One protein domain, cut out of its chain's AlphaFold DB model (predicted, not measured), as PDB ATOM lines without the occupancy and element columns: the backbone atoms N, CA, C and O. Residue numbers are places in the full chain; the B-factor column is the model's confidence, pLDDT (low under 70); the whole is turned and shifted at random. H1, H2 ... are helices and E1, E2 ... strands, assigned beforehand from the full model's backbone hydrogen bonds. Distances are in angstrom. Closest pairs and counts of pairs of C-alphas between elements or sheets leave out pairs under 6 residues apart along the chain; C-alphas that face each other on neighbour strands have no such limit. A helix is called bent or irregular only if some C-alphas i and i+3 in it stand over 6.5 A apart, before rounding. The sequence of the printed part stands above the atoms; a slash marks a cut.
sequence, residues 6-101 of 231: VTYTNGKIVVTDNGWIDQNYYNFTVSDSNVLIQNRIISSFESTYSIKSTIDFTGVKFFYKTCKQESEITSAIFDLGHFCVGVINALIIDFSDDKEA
ATOM      1  N   VAL A   6      -4.316 -20.866   0.870       95.75
ATOM      2  CA  VAL A   6      -5.522 -21.633   1.185       95.75
ATOM      3  C   VAL A   6      -5.569 -22.830   0.254       95.75
ATOM      4  O   VAL A   6      -5.540 -22.675  -0.967       95.75
ATOM      5  N   THR A   7      -5.641 -24.024   0.825       93.50
ATOM      6  CA  THR A   7      -5.723 -25.278   0.080       93.50
ATOM      7  C   THR A   7      -6.925 -26.095   0.537       93.50
ATOM      8  O   THR A   7      -7.386 -25.998   1.676       93.50
ATOM      9  N   TYR A   8      -7.447 -26.913  -0.373       91.44
ATOM     10  CA  TYR A   8      -8.493 -27.888  -0.083       91.44
ATOM     11  C   TYR A   8      -7.858 -29.272  -0.122       91.44
ATOM     12  O   TYR A   8      -7.299 -29.682  -1.139       91.44
ATOM     13  N   THR A   9      -7.883 -29.998   0.991       83.69
ATOM     14  CA  THR A   9      -7.220 -31.304   1.100       83.69
ATOM     15  C   THR A   9      -8.023 -32.223   2.006       83.69
ATOM     16  O   THR A   9      -8.408 -31.836   3.106       83.69
ATOM     17  N   ASN A  10      -8.286 -33.452   1.551       82.44
ATOM     18  CA  ASN A  10      -9.030 -34.472   2.306       82.44
ATOM     19  C   ASN A  10     -10.370 -33.961   2.874       82.44
ATOM     20  O   ASN A  10     -10.714 -34.236   4.024       82.44
ATOM     21  N   GLY A  11     -11.100 -33.164   2.084       83.50
ATOM     22  CA  GLY A  11     -12.381 -32.574   2.490       83.50
ATOM     23  C   GLY A  11     -12.279 -31.480   3.559       83.50
ATOM     24  O   GLY A  11     -13.291 -31.120   4.151       83.50
ATOM     25  N   LYS A  12     -11.078 -30.959   3.833       88.69
ATOM     26  CA  LYS A  12     -10.837 -29.856   4.769       88.69
ATOM     27  C   LYS A  12     -10.242 -28.660   4.047       88.69
ATOM     28  O   LYS A  12      -9.499 -28.817   3.078       88.69
ATOM     29  N   ILE A  13     -10.527 -27.481   4.579       95.25
ATOM     30  CA  ILE A  13      -9.889 -26.239   4.161       95.25
ATOM     31  C   ILE A  13      -8.680 -26.023   5.069       95.25
ATOM     32  O   ILE A  13      -8.804 -26.084   6.295       95.25
ATOM     33  N   VAL A  14      -7.511 -25.793   4.486       95.88
ATOM     34  CA  VAL A  14      -6.258 -25.590   5.212       95.88
ATOM     35  C   VAL A  14      -5.680 -24.241   4.824       95.88
ATOM     36  O   VAL A  14      -5.470 -23.966   3.648       95.88
ATOM     37  N   VAL A  15      -5.423 -23.400   5.819       97.00
ATOM     38  CA  VAL A  15      -4.658 -22.162   5.656       97.00
ATOM     39  C   VAL A  15      -3.246 -22.441   6.151       97.00
ATOM     40  O   VAL A  15      -3.093 -22.929   7.270       97.00
ATOM     41  N   THR A  16      -2.230 -22.186   5.331       96.50
ATOM     42  CA  THR A  16      -0.837 -22.582   5.595       96.50
ATOM     43  C   THR A  16       0.162 -21.501   5.183       96.50
ATOM     44  O   THR A  16      -0.102 -20.719   4.265       96.50
ATOM     45  N   ASP A  17       1.313 -21.465   5.857       95.19
ATOM     46  CA  ASP A  17       2.476 -20.651   5.480       95.19
ATOM     47  C   ASP A  17       3.279 -21.286   4.331       95.19
ATOM     48  O   ASP A  17       4.226 -20.691   3.829       95.19
ATOM     49  N   ASN A  18       2.905 -22.505   3.923       93.19
ATOM     50  CA  ASN A  18       3.583 -23.291   2.895       93.19
ATOM     51  C   ASN A  18       5.069 -23.564   3.216       93.19
ATOM     52  O   ASN A  18       5.892 -23.697   2.311       93.19
ATOM     53  N   GLY A  19       5.412 -23.629   4.508       90.69
ATOM     54  CA  GLY A  19       6.769 -23.884   4.991       90.69
ATOM     55  C   GLY A  19       7.744 -22.737   4.733       90.69
ATOM     56  O   GLY A  19       8.956 -22.947   4.732       90.69
ATOM     57  N   TRP A  20       7.239 -21.528   4.469       92.00
ATOM     58  CA  TRP A  20       8.064 -20.364   4.145       92.00
ATOM     59  C   TRP A  20       8.875 -19.852   5.331       92.00
ATOM     60  O   TRP A  20       9.963 -19.313   5.126       92.00
ATOM     61  N   ILE A  21       8.375 -20.024   6.559       87.62
ATOM     62  CA  ILE A  21       9.149 -19.677   7.755       87.62
ATOM     63  C   ILE A  21      10.365 -20.597   7.873       87.62
ATOM     64  O   ILE A  21      11.478 -20.114   8.052       87.62
ATOM     65  N   ASP A  22      10.159 -21.905   7.743       86.50
ATOM     66  CA  ASP A  22      11.201 -22.919   7.931       86.50
ATOM     67  C   ASP A  22      12.276 -22.859   6.836       86.50
ATOM     68  O   ASP A  22      13.472 -22.873   7.115       86.50
ATOM     69  N   GLN A  23      11.855 -22.661   5.586       83.19
ATOM     70  CA  GLN A  23      12.750 -22.488   4.437       83.19
ATOM     71  C   GLN A  23      13.376 -21.085   4.347       83.19
ATOM     72  O   GLN A  23      14.055 -20.774   3.370       83.19
ATOM     73  N   ASN A  24      13.139 -20.225   5.342       78.62
ATOM     74  CA  ASN A  24      13.683 -18.872   5.425       78.62
ATOM     75  C   ASN A  24      13.386 -17.977   4.198       78.62
ATOM     76  O   ASN A  24      14.195 -17.137   3.807       78.62
ATOM     77  N   TYR A  25      12.192 -18.094   3.605       82.62
ATOM     78  CA  TYR A  25      11.775 -17.241   2.476       82.62
ATOM     79  C   TYR A  25      11.661 -15.753   2.841       82.62
ATOM     80  O   TYR A  25      11.628 -14.889   1.964       82.62
ATOM     81  N   TYR A  26      11.588 -15.441   4.137       77.88
ATOM     82  CA  TYR A  26      11.521 -14.074   4.650       77.88
ATOM     83  C   TYR A  26      12.903 -13.472   4.961       77.88
ATOM     84  O   TYR A  26      12.960 -12.350   5.463       77.88
ATOM     85  N   ASN A  27      13.994 -14.175   4.625       66.94
ATOM     86  CA  ASN A  27      15.384 -13.716   4.732       66.94
ATOM     87  C   ASN A  27      15.773 -13.192   6.126       66.94
ATOM     88  O   ASN A  27      16.434 -12.158   6.241       66.94
ATOM     89  N   PHE A  28      15.384 -13.889   7.193       69.19
ATOM     90  CA  PHE A  28      15.889 -13.588   8.531       69.19
ATOM     91  C   PHE A  28      17.141 -14.431   8.815       69.19
ATOM     92  O   PHE A  28      17.218 -15.610   8.476       69.19
ATOM     93  N   THR A  29      18.178 -13.822   9.391       59.62
ATOM     94  CA  THR A  29      19.429 -14.523   9.710       59.62
ATOM     95  C   THR A  29      19.318 -15.138  11.099       59.62
ATOM     96  O   THR A  29      19.346 -14.421  12.093       59.62
ATOM     97  N   VAL A  30      19.192 -16.463  11.175       59.72
ATOM     98  CA  VAL A  30      19.250 -17.216  12.434       59.72
ATOM     99  C   VAL A  30      20.647 -17.796  12.575       59.72
ATOM    100  O   VAL A  30      21.152 -18.408  11.639       59.72
ATOM    101  N   SER A  31      21.283 -17.605  13.730       56.50
ATOM    102  CA  SER A  31      22.533 -18.309  14.019       56.50
ATOM    103  C   SER A  31      22.242 -19.691  14.605       56.50
ATOM    104  O   SER A  31      21.459 -19.807  15.550       56.50
ATOM    105  N   ASP A  32      22.915 -20.727  14.096       56.50
ATOM    106  CA  ASP A  32      22.736 -22.125  14.533       56.50
ATOM    107  C   ASP A  32      22.987 -22.338  16.038       56.50
ATOM    108  O   ASP A  32      22.551 -23.327  16.623       56.50
ATOM    109  N   SER A  33      23.658 -21.395  16.708       53.81
ATOM    110  CA  SER A  33      23.940 -21.465  18.144       53.81
ATOM    111  C   SER A  33      22.702 -21.338  19.046       53.81
ATOM    112  O   SER A  33      22.813 -21.646  20.228       53.81
ATOM    113  N   ASN A  34      21.537 -20.917  18.527       66.19
ATOM    114  CA  ASN A  34      20.380 -20.516  19.345       66.19
ATOM    115  C   ASN A  34      19.043 -21.193  18.971       66.19
ATOM    116  O   ASN A  34      17.960 -20.654  19.215       66.19
ATOM    117  N   VAL A  35      19.102 -22.434  18.476       72.75
ATOM    118  CA  VAL A  35      17.924 -23.264  18.128       72.75
ATOM    119  C   VAL A  35      16.905 -23.383  19.278       72.75
ATOM    120  O   VAL A  35      15.696 -23.415  19.051       72.75
ATOM    121  N   LEU A  36      17.362 -23.407  20.537       78.69
ATOM    122  CA  LEU A  36      16.474 -23.474  21.708       78.69
ATOM    123  C   LEU A  36      15.599 -22.221  21.864       78.69
ATOM    124  O   LEU A  36      14.419 -22.337  22.201       78.69
ATOM    125  N   ILE A  37      16.165 -21.038  21.619       79.69
ATOM    126  CA  ILE A  37      15.445 -19.765  21.736       79.69
ATOM    127  C   ILE A  37      14.450 -19.635  20.583       79.69
ATOM    128  O   ILE A  37      13.277 -19.345  20.824       79.69
ATOM    129  N   GLN A  38      14.874 -19.977  19.363       83.69
ATOM    130  CA  GLN A  38      14.000 -20.036  18.191       83.69
ATOM    131  C   GLN A  38      12.775 -20.924  18.445       83.69
ATOM    132  O   GLN A  38      11.638 -20.482  18.262       83.69
ATOM    133  N   ASN A  39      12.989 -22.151  18.927       87.44
ATOM    134  CA  ASN A  39      11.896 -23.071  19.235       87.44
ATOM    135  C   ASN A  39      10.958 -22.506  20.303       87.44
ATOM    136  O   ASN A  39       9.742 -22.616  20.171       87.44
ATOM    137  N   ARG A  40      11.495 -21.847  21.335       89.56
ATOM    138  CA  ARG A  40      10.683 -21.236  22.393       89.56
ATOM    139  C   ARG A  40       9.818 -20.087  21.874       89.56
ATOM    140  O   ARG A  40       8.650 -20.003  22.253       89.56
ATOM    141  N   ILE A  41      10.369 -19.228  21.013       91.00
ATOM    142  CA  ILE A  41       9.627 -18.145  20.356       91.00
ATOM    143  C   ILE A  41       8.497 -18.747  19.518       91.00
ATOM    144  O   ILE A  41       7.331 -18.428  19.751       91.00
ATOM    145  N   ILE A  42       8.819 -19.671  18.608       92.69
ATOM    146  CA  ILE A  42       7.837 -20.306  17.720       92.69
ATOM    147  C   ILE A  42       6.728 -20.985  18.529       92.69
ATOM    148  O   ILE A  42       5.556 -20.714  18.287       92.69
ATOM    149  N   SER A  43       7.069 -21.794  19.537       93.38
ATOM    150  CA  SER A  43       6.075 -22.498  20.356       93.38
ATOM    151  C   SER A  43       5.171 -21.557  21.159       93.38
ATOM    152  O   SER A  43       3.990 -21.851  21.341       93.38
ATOM    153  N   SER A  44       5.686 -20.407  21.608       94.75
ATOM    154  CA  SER A  44       4.872 -19.378  22.270       94.75
ATOM    155  C   SER A  44       3.793 -18.828  21.328       94.75
ATOM    156  O   SER A  44       2.613 -18.748  21.683       94.75
ATOM    157  N   PHE A  45       4.181 -18.514  20.090       96.19
ATOM    158  CA  PHE A  45       3.263 -18.033  19.062       96.19
ATOM    159  C   PHE A  45       2.303 -19.136  18.580       96.19
ATOM    160  O   PHE A  45       1.111 -18.861  18.427       96.19
ATOM    161  N   GLU A  46       2.761 -20.385  18.419       96.12
ATOM    162  CA  GLU A  46       1.901 -21.532  18.083       96.12
ATOM    163  C   GLU A  46       0.791 -21.692  19.125       96.12
ATOM    164  O   GLU A  46      -0.385 -21.792  18.769       96.12
ATOM    165  N   SER A  47       1.147 -21.640  20.412       94.69
ATOM    166  CA  SER A  47       0.174 -21.750  21.498       94.69
ATOM    167  C   SER A  47      -0.786 -20.562  21.544       94.69
ATOM    168  O   SER A  47      -1.979 -20.760  21.765       94.69
ATOM    169  N   THR A  48      -0.290 -19.339  21.341       95.88
ATOM    170  CA  THR A  48      -1.102 -18.112  21.429       95.88
ATOM    171  C   THR A  48      -2.177 -18.079  20.349       95.88
ATOM    172  O   THR A  48      -3.341 -17.808  20.629       95.88
ATOM    173  N   TYR A  49      -1.797 -18.403  19.113       95.62
ATOM    174  CA  TYR A  49      -2.699 -18.352  17.964       95.62
ATOM    175  C   TYR A  49      -3.355 -19.704  17.662       95.62
ATOM    176  O   TYR A  49      -4.142 -19.806  16.724       95.62
ATOM    177  N   SER A  50      -3.080 -20.747  18.456       95.25
ATOM    178  CA  SER A  50      -3.540 -22.126  18.215       95.25
ATOM    179  C   SER A  50      -3.173 -22.632  16.811       95.25
ATOM    180  O   SER A  50      -3.999 -23.221  16.104       95.25
ATOM    181  N   ILE A  51      -1.940 -22.350  16.386       97.50
ATOM    182  CA  ILE A  51      -1.374 -22.820  15.118       97.50
ATOM    183  C   ILE A  51      -0.867 -24.244  15.305       97.50
ATOM    184  O   ILE A  51      -0.288 -24.585  16.335       97.50
ATOM    185  N   LYS A  52      -1.106 -25.088  14.304       96.50
ATOM    186  CA  LYS A  52      -0.569 -26.447  14.256       96.50
ATOM    187  C   LYS A  52       0.637 -26.473  13.337       96.50
ATOM    188  O   LYS A  52       0.702 -25.698  12.387       96.50
ATOM    189  N   SER A  53       1.535 -27.420  13.570       95.94
ATOM    190  CA  SER A  53       2.637 -27.682  12.656       95.94
ATOM    191  C   SER A  53       2.751 -29.153  12.282       95.94
ATOM    192  O   SER A  53       2.225 -30.039  12.959       95.94
ATOM    193  N   THR A  54       3.366 -29.404  11.132       94.44
ATOM    194  CA  THR A  54       3.709 -30.741  10.638       94.44
ATOM    195  C   THR A  54       5.011 -30.665   9.860       94.44
ATOM    196  O   THR A  54       5.380 -29.593   9.392       94.44
ATOM    197  N   ILE A  55       5.696 -31.792   9.716       94.25
ATOM    198  CA  ILE A  55       6.917 -31.909   8.918       94.25
ATOM    199  C   ILE A  55       6.603 -32.805   7.719       94.25
ATOM    200  O   ILE A  55       5.890 -33.801   7.874       94.25
ATOM    201  N   ASP A  56       7.061 -32.427   6.529       90.62
ATOM    202  CA  ASP A  56       6.911 -33.255   5.333       90.62
ATOM    203  C   ASP A  56       8.039 -34.296   5.193       90.62
ATOM    204  O   ASP A  56       8.913 -34.439   6.046       90.62
ATOM    205  N   PHE A  57       8.027 -35.055   4.097       90.31
ATOM    206  CA  PHE A  57       9.045 -36.078   3.837       90.31
ATOM    207  C   PHE A  57      10.437 -35.499   3.529       90.31
ATOM    208  O   PHE A  57      11.417 -36.240   3.576       90.31
ATOM    209  N   THR A  58      10.530 -34.208   3.196       88.38
ATOM    210  CA  THR A  58      11.798 -33.505   2.948       88.38
ATOM    211  C   THR A  58      12.391 -32.901   4.220       88.38
ATOM    212  O   THR A  58      13.537 -32.461   4.207       88.38
ATOM    213  N   GLY A  59      11.646 -32.934   5.329       87.50
ATOM    214  CA  GLY A  59      12.047 -32.344   6.602       87.50
ATOM    215  C   GLY A  59      11.588 -30.898   6.784       87.50
ATOM    216  O   GLY A  59      11.887 -30.319   7.824       87.50
ATOM    217  N   VAL A  60      10.836 -30.334   5.833       89.56
ATOM    218  CA  VAL A  60      10.329 -28.961   5.916       89.56
ATOM    219  C   VAL A  60       9.162 -28.894   6.890       89.56
ATOM    220  O   VAL A  60       8.202 -29.670   6.793       89.56
ATOM    221  N   LYS A  61       9.220 -27.940   7.820       92.62
ATOM    222  CA  LYS A  61       8.147 -27.668   8.777       92.62
ATOM    223  C   LYS A  61       7.121 -26.693   8.194       92.62
ATOM    224  O   LYS A  61       7.452 -25.590   7.776       92.62
ATOM    225  N   PHE A  62       5.852 -27.087   8.234       95.06
ATOM    226  CA  PHE A  62       4.699 -26.300   7.793       95.06
ATOM    227  C   PHE A  62       3.872 -25.859   8.992       95.06
ATOM    228  O   PHE A  62       3.589 -26.677   9.872       95.06
ATOM    229  N   PHE A  63       3.408 -24.611   8.984       96.94
ATOM    230  CA  PHE A  63       2.497 -24.051   9.979       96.94
ATOM    231  C   PHE A  63       1.121 -23.816   9.361       96.94
ATOM    232  O   PHE A  63       0.999 -23.221   8.291       96.94
ATOM    233  N   TYR A  64       0.066 -24.293  10.020       96.69
ATOM    234  CA  TYR A  64      -1.269 -24.290   9.433       96.69
ATOM    235  C   TYR A  64      -2.417 -24.204  10.447       96.69
ATOM    236  O   TYR A  64      -2.305 -24.575  11.620       96.69
ATOM    237  N   LYS A  65      -3.580 -23.779   9.939       96.25
ATOM    238  CA  LYS A  65      -4.899 -23.934  10.566       96.25
ATOM    239  C   LYS A  65      -5.855 -24.671   9.641       96.25
ATOM    240  O   LYS A  65      -5.844 -24.493   8.429       96.25
ATOM    241  N   THR A  66      -6.721 -25.485  10.234       95.00
ATOM    242  CA  THR A  66      -7.788 -26.195   9.519       95.00
ATOM    243  C   THR A  66      -9.125 -25.524   9.788       95.00
ATOM    244  O   THR A  66      -9.475 -25.353  10.956       95.00
ATOM    245  N   CYS A  67      -9.885 -25.234   8.740       93.75
ATOM    246  CA  CYS A  67     -11.240 -24.696   8.825       93.75
ATOM    247  C   CYS A  67     -12.257 -25.796   8.503       93.75
ATOM    248  O   CYS A  67     -12.008 -26.662   7.657       93.75
ATOM    249  N   LYS A  68     -13.405 -25.769   9.184       89.56
ATOM    250  CA  LYS A  68     -14.528 -26.686   8.918       89.56
ATOM    251  C   LYS A  68     -15.460 -26.156   7.830       89.56
ATOM    252  O   LYS A  68     -16.138 -26.941   7.179       89.56
ATOM    253  N   GLN A  69     -15.493 -24.839   7.661       91.44
ATOM    254  CA  GLN A  69     -16.385 -24.114   6.762       91.44
ATOM    255  C   GLN A  69     -15.682 -22.865   6.221       91.44
ATOM    256  O   GLN A  69     -14.754 -22.348   6.842       91.44
ATOM    257  N   GLU A  70     -16.128 -22.367   5.069       91.06
ATOM    258  CA  GLU A  70     -15.472 -21.252   4.368       91.06
ATOM    259  C   GLU A  70     -15.486 -19.937   5.159       91.06
ATOM    260  O   GLU A  70     -14.541 -19.157   5.080       91.06
ATOM    261  N   SER A  71     -16.507 -19.709   5.990       92.44
ATOM    262  CA  SER A  71     -16.605 -18.512   6.836       92.44
ATOM    263  C   SER A  71     -15.481 -18.396   7.875       92.44
ATOM    264  O   SER A  71     -15.199 -17.301   8.355       92.44
ATOM    265  N   GLU A  72     -14.806 -19.500   8.208       93.56
ATOM    266  CA  GLU A  72     -13.678 -19.522   9.146       93.56
ATOM    267  C   GLU A  72     -12.344 -19.142   8.482       93.56
ATOM    268  O   GLU A  72     -11.384 -18.828   9.190       93.56
ATOM    269  N   ILE A  73     -12.275 -19.121   7.142       95.12
ATOM    270  CA  ILE A  73     -11.036 -18.858   6.389       95.12
ATOM    271  C   ILE A  73     -10.435 -17.513   6.789       95.12
ATOM    272  O   ILE A  73      -9.238 -17.433   7.052       95.12
ATOM    273  N   THR A  74     -11.247 -16.459   6.881       94.88
ATOM    274  CA  THR A  74     -10.761 -15.116   7.219       94.88
ATOM    275  C   THR A  74     -10.126 -15.074   8.607       94.88
ATOM    276  O   THR A  74      -9.053 -14.497   8.764       94.88
ATOM    277  N   SER A  75     -10.737 -15.733   9.599       95.44
ATOM    278  CA  SER A  75     -10.165 -15.823  10.948       95.44
ATOM    279  C   SER A  75      -8.869 -16.630  10.948       95.44
ATOM    280  O   SER A  75      -7.899 -16.237  11.586       95.44
ATOM    281  N   ALA A  76      -8.819 -17.738  10.204       96.25
ATOM    282  CA  ALA A  76      -7.616 -18.556  10.109       96.25
ATOM    283  C   ALA A  76      -6.457 -17.825   9.411       96.25
ATOM    284  O   ALA A  76      -5.317 -17.942   9.854       96.25
ATOM    285  N   ILE A  77      -6.747 -17.047   8.363       96.38
ATOM    286  CA  ILE A  77      -5.787 -16.155   7.695       96.38
ATOM    287  C   ILE A  77      -5.283 -15.092   8.668       96.38
ATOM    288  O   ILE A  77      -4.080 -14.853   8.725       96.38
ATOM    289  N   PHE A  78      -6.179 -14.471   9.437       95.19
ATOM    290  CA  PHE A  78      -5.807 -13.462  10.423       95.19
ATOM    291  C   PHE A  78      -4.846 -14.040  11.468       95.19
ATOM    292  O   PHE A  78      -3.747 -13.518  11.652       95.19
ATOM    293  N   ASP A  79      -5.212 -15.166  12.080       96.75
ATOM    294  CA  ASP A  79      -4.402 -15.805  13.116       96.75
ATOM    295  C   ASP A  79      -3.041 -16.265  12.585       96.75
ATOM    296  O   ASP A  79      -2.013 -16.001  13.207       96.75
ATOM    297  N   LEU A  80      -3.015 -16.931  11.425       97.06
ATOM    298  CA  LEU A  80      -1.764 -17.404  10.835       97.06
ATOM    299  C   LEU A  80      -0.891 -16.237  10.357       97.06
ATOM    300  O   LEU A  80       0.324 -16.273  10.519       97.06
ATOM    301  N   GLY A  81      -1.492 -15.169   9.833       95.81
ATOM    302  CA  GLY A  81      -0.772 -13.961   9.438       95.81
ATOM    303  C   GLY A  81      -0.100 -13.289  10.627       95.81
ATOM    304  O   GLY A  81       1.094 -12.996  10.570       95.81
ATOM    305  N   HIS A  82      -0.833 -13.106  11.726       95.50
ATOM    306  CA  HIS A  82      -0.286 -12.539  12.957       95.50
ATOM    307  C   HIS A  82       0.765 -13.435  13.611       95.50
ATOM    308  O   HIS A  82       1.774 -12.921  14.096       95.50
ATOM    309  N   PHE A  83       0.580 -14.755  13.562       96.69
ATOM    310  CA  PHE A  83       1.609 -15.719  13.936       96.69
ATOM    311  C   PHE A  83       2.896 -15.500  13.130       96.69
ATOM    312  O   PHE A  83       3.949 -15.282  13.729       96.69
ATOM    313  N   CYS A  84       2.819 -15.481  11.794       94.44
ATOM    314  CA  CYS A  84       3.997 -15.320  10.943       94.44
ATOM    315  C   CYS A  84       4.697 -13.976  11.199       94.44
ATOM    316  O   CYS A  84       5.907 -13.958  11.405       94.44
ATOM    317  N   VAL A  85       3.954 -12.859  11.249       93.00
ATOM    318  CA  VAL A  85       4.529 -11.530  11.548       93.00
ATOM    319  C   VAL A  85       5.227 -11.539  12.905       93.00
ATOM    320  O   VAL A  85       6.353 -11.060  13.022       93.00
ATOM    321  N   GLY A  86       4.557 -12.068  13.928       92.88
ATOM    322  CA  GLY A  86       5.065 -12.081  15.294       92.88
ATOM    323  C   GLY A  86       6.347 -12.894  15.432       92.88
ATOM    324  O   GLY A  86       7.326 -12.390  15.980       92.88
ATOM    325  N   VAL A  87       6.364 -14.109  14.875       92.12
ATOM    326  CA  VAL A  87       7.548 -14.977  14.864       92.12
ATOM    327  C   VAL A  87       8.696 -14.306  14.122       92.12
ATOM    328  O   VAL A  87       9.771 -14.159  14.692       92.12
ATOM    329  N   ILE A  88       8.477 -13.851  12.884       89.19
ATOM    330  CA  ILE A  88       9.537 -13.256  12.060       89.19
ATOM    331  C   ILE A  88      10.143 -12.037  12.761       89.19
ATOM    332  O   ILE A  88      11.361 -11.942  12.876       89.19
ATOM    333  N   ASN A  89       9.313 -11.133  13.291       87.75
ATOM    334  CA  ASN A  89       9.801  -9.944  13.986       87.75
ATOM    335  C   ASN A  89      10.578 -10.291  15.261       87.75
ATOM    336  O   ASN A  89      11.625  -9.700  15.510       87.75
ATOM    337  N   ALA A  90      10.083 -11.243  16.056       87.88
ATOM    338  CA  ALA A  90      10.761 -11.668  17.276       87.88
ATOM    339  C   ALA A  90      12.134 -12.283  16.972       87.88
ATOM    340  O   ALA A  90      13.111 -11.933  17.625       87.88
ATOM    341  N   LEU A  91      12.217 -13.137  15.947       83.00
ATOM    342  CA  LEU A  91      13.481 -13.732  15.518       83.00
ATOM    343  C   LEU A  91      14.443 -12.659  14.985       83.00
ATOM    344  O   LEU A  91      15.603 -12.642  15.373       83.00
ATOM    345  N   ILE A  92      13.978 -11.718  14.155       77.44
ATOM    346  CA  ILE A  92      14.832 -10.630  13.644       77.44
ATOM    347  C   ILE A  92      15.446  -9.809  14.784       77.44
ATOM    348  O   ILE A  92      16.637  -9.506  14.724       77.44
ATOM    349  N   ILE A  93      14.657  -9.438  15.796       76.12
ATOM    350  CA  ILE A  93      15.134  -8.626  16.925       76.12
ATOM    351  C   ILE A  93      16.196  -9.390  17.720       76.12
ATOM    352  O   ILE A  93      17.313  -8.900  17.864       76.12
ATOM    353  N   ASP A  94      15.867 -10.601  18.170       70.62
ATOM    354  CA  ASP A  94      16.738 -11.406  19.035       70.62
ATOM    355  C   ASP A  94      18.085 -11.716  18.356       70.62
ATOM    356  O   ASP A  94      19.154 -11.543  18.941       70.62
ATOM    357  N   PHE A  95      18.064 -12.059  17.064       68.44
ATOM    358  CA  PHE A  95      19.296 -12.364  16.333       68.44
ATOM    359  C   PHE A  95      20.083 -11.131  15.883       68.44
ATOM    360  O   PHE A  95      21.296 -11.230  15.688       68.44
ATOM    361  N   SER A  96      19.439  -9.970  15.725       67.12
ATOM    362  CA  SER A  96      20.167  -8.716  15.490       67.12
ATOM    363  C   SER A  96      21.016  -8.346  16.708       67.12
ATOM    364  O   SER A  96      22.170  -7.947  16.541       67.12
ATOM    365  N   ASP A  97      20.493  -8.560  17.918       70.31
ATOM    366  CA  ASP A  97      21.231  -8.334  19.165       70.31
ATOM    367  C   ASP A  97      22.399  -9.325  19.324       70.31
ATOM    368  O   ASP A  97      23.509  -8.925  19.689       70.31
ATOM    369  N   ASP A  98      22.208 -10.600  18.966       77.12
ATOM    370  CA  ASP A  98      23.291 -11.596  18.955       77.12
ATOM    371  C   ASP A  98      24.400 -11.254  17.959       77.12
ATOM    372  O   ASP A  98      25.590 -11.408  18.256       77.12
ATOM    373  N   LYS A  99      24.021 -10.825  16.749       80.00
ATOM    374  CA  LYS A  99      24.974 -10.428  15.711       80.00
ATOM    375  C   LYS A  99      25.813  -9.250  16.192       80.00
ATOM    376  O   LYS A  99      27.034  -9.288  16.065       80.00
ATOM    377  N   GLU A 100      25.175  -8.246  16.789       84.44
ATOM    378  CA  GLU A 100      25.862  -7.105  17.387       84.44
ATOM    379  C   GLU A 100      26.815  -7.523  18.508       84.44
ATOM    380  O   GLU A 100      27.969  -7.089  18.536       84.44
ATOM    381  N   ALA A 101      26.361  -8.382  19.422       81.88
ATOM    382  CA  ALA A 101      27.179  -8.854  20.533       81.88
ATOM    383  C   ALA A 101      28.417  -9.620  20.041       81.88
ATOM    384  O   ALA A 101      29.525  -9.384  20.529       81.88
TER     385      ALA A 101
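What this domain is: This is residues 6 to 101 of the 231 residues of an uncharacterized protein of Pedobacter sp. KBW01 (UniProt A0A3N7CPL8). A small, strongly twisted sheet is covered on one face by residues 70 to 84 of the long helix H2, which runs on beyond it and makes the longest axis. H1 lies beside H2, running opposite ways. The 96 printed residues hold E1, E2, H1, E3, E4 and H2 in chain order, a mixed class; the sheet, E1 - E2 - E4 - E3, is antiparallel. The whole is compact, with a radius of gyration of the C-alphas of 14.3 A, yet elongated, spanning 49 by 27 by 20 A.

How they stand to each other: E1, residues 6 to 9, and E2, residues 12 to 16, form a hairpin, with N 7 and O 14 2.8 A apart. E4, residues 61 to 67, is antiparallel to E2, with N 65 and O 15 2.8 A apart, and forms a hairpin with E3, residues 52 to 55, with N 54 and O 62 3.0 A apart. These N and O pairs are within hydrogen-bond range. H1, residues 32 to 49, only grazes the sheet with residues 43 to 49. E2, H1 and E3 form a split strand-helix-strand unit, E4 between its same-way strands, with a right-handed crossover. H2, residues 70 to 101, is on the sheet in two layers, helix over one face, at a height of 7.8 A, over E2 and E4; the closest C-alphas of E4 and H2, Lys 65 and Ala 76, are 6.0 A apart. H2 touches H1 with residues 79 to 91 alone, at a shallow tilt of 29 degrees, opposite ways; their closest C-alphas, Tyr 49 and Asp 79, are 5.7 A apart. O i to N i+4 pairs within range number 12 of 14 in H1 and 26 of 28 in H2.

Where its parts are: E1 begins at C-alpha 6 (-5.522, -21.633, 1.185). H1 is 25.9 A long, has a kink of 26 degrees near residue 39, and is irregular, C-alphas 33 and 36 being 8.5 A apart. E4 is 19.6 A long. H2, 47.3 A long, is only just irregular, with C-alphas 71 and 74 6.8 A apart, and ends at C-alpha 101 (27.179, -8.854, 20.533).

The domain as a whole: The two farthest C-alphas, Gly 11 and Ala 101, are 49.5 A apart. The printed part has no cut. The link from E2 to H1, residues 17 to 31, is long. Residues 27 to 34 and 95 to 96 have pLDDT under 70.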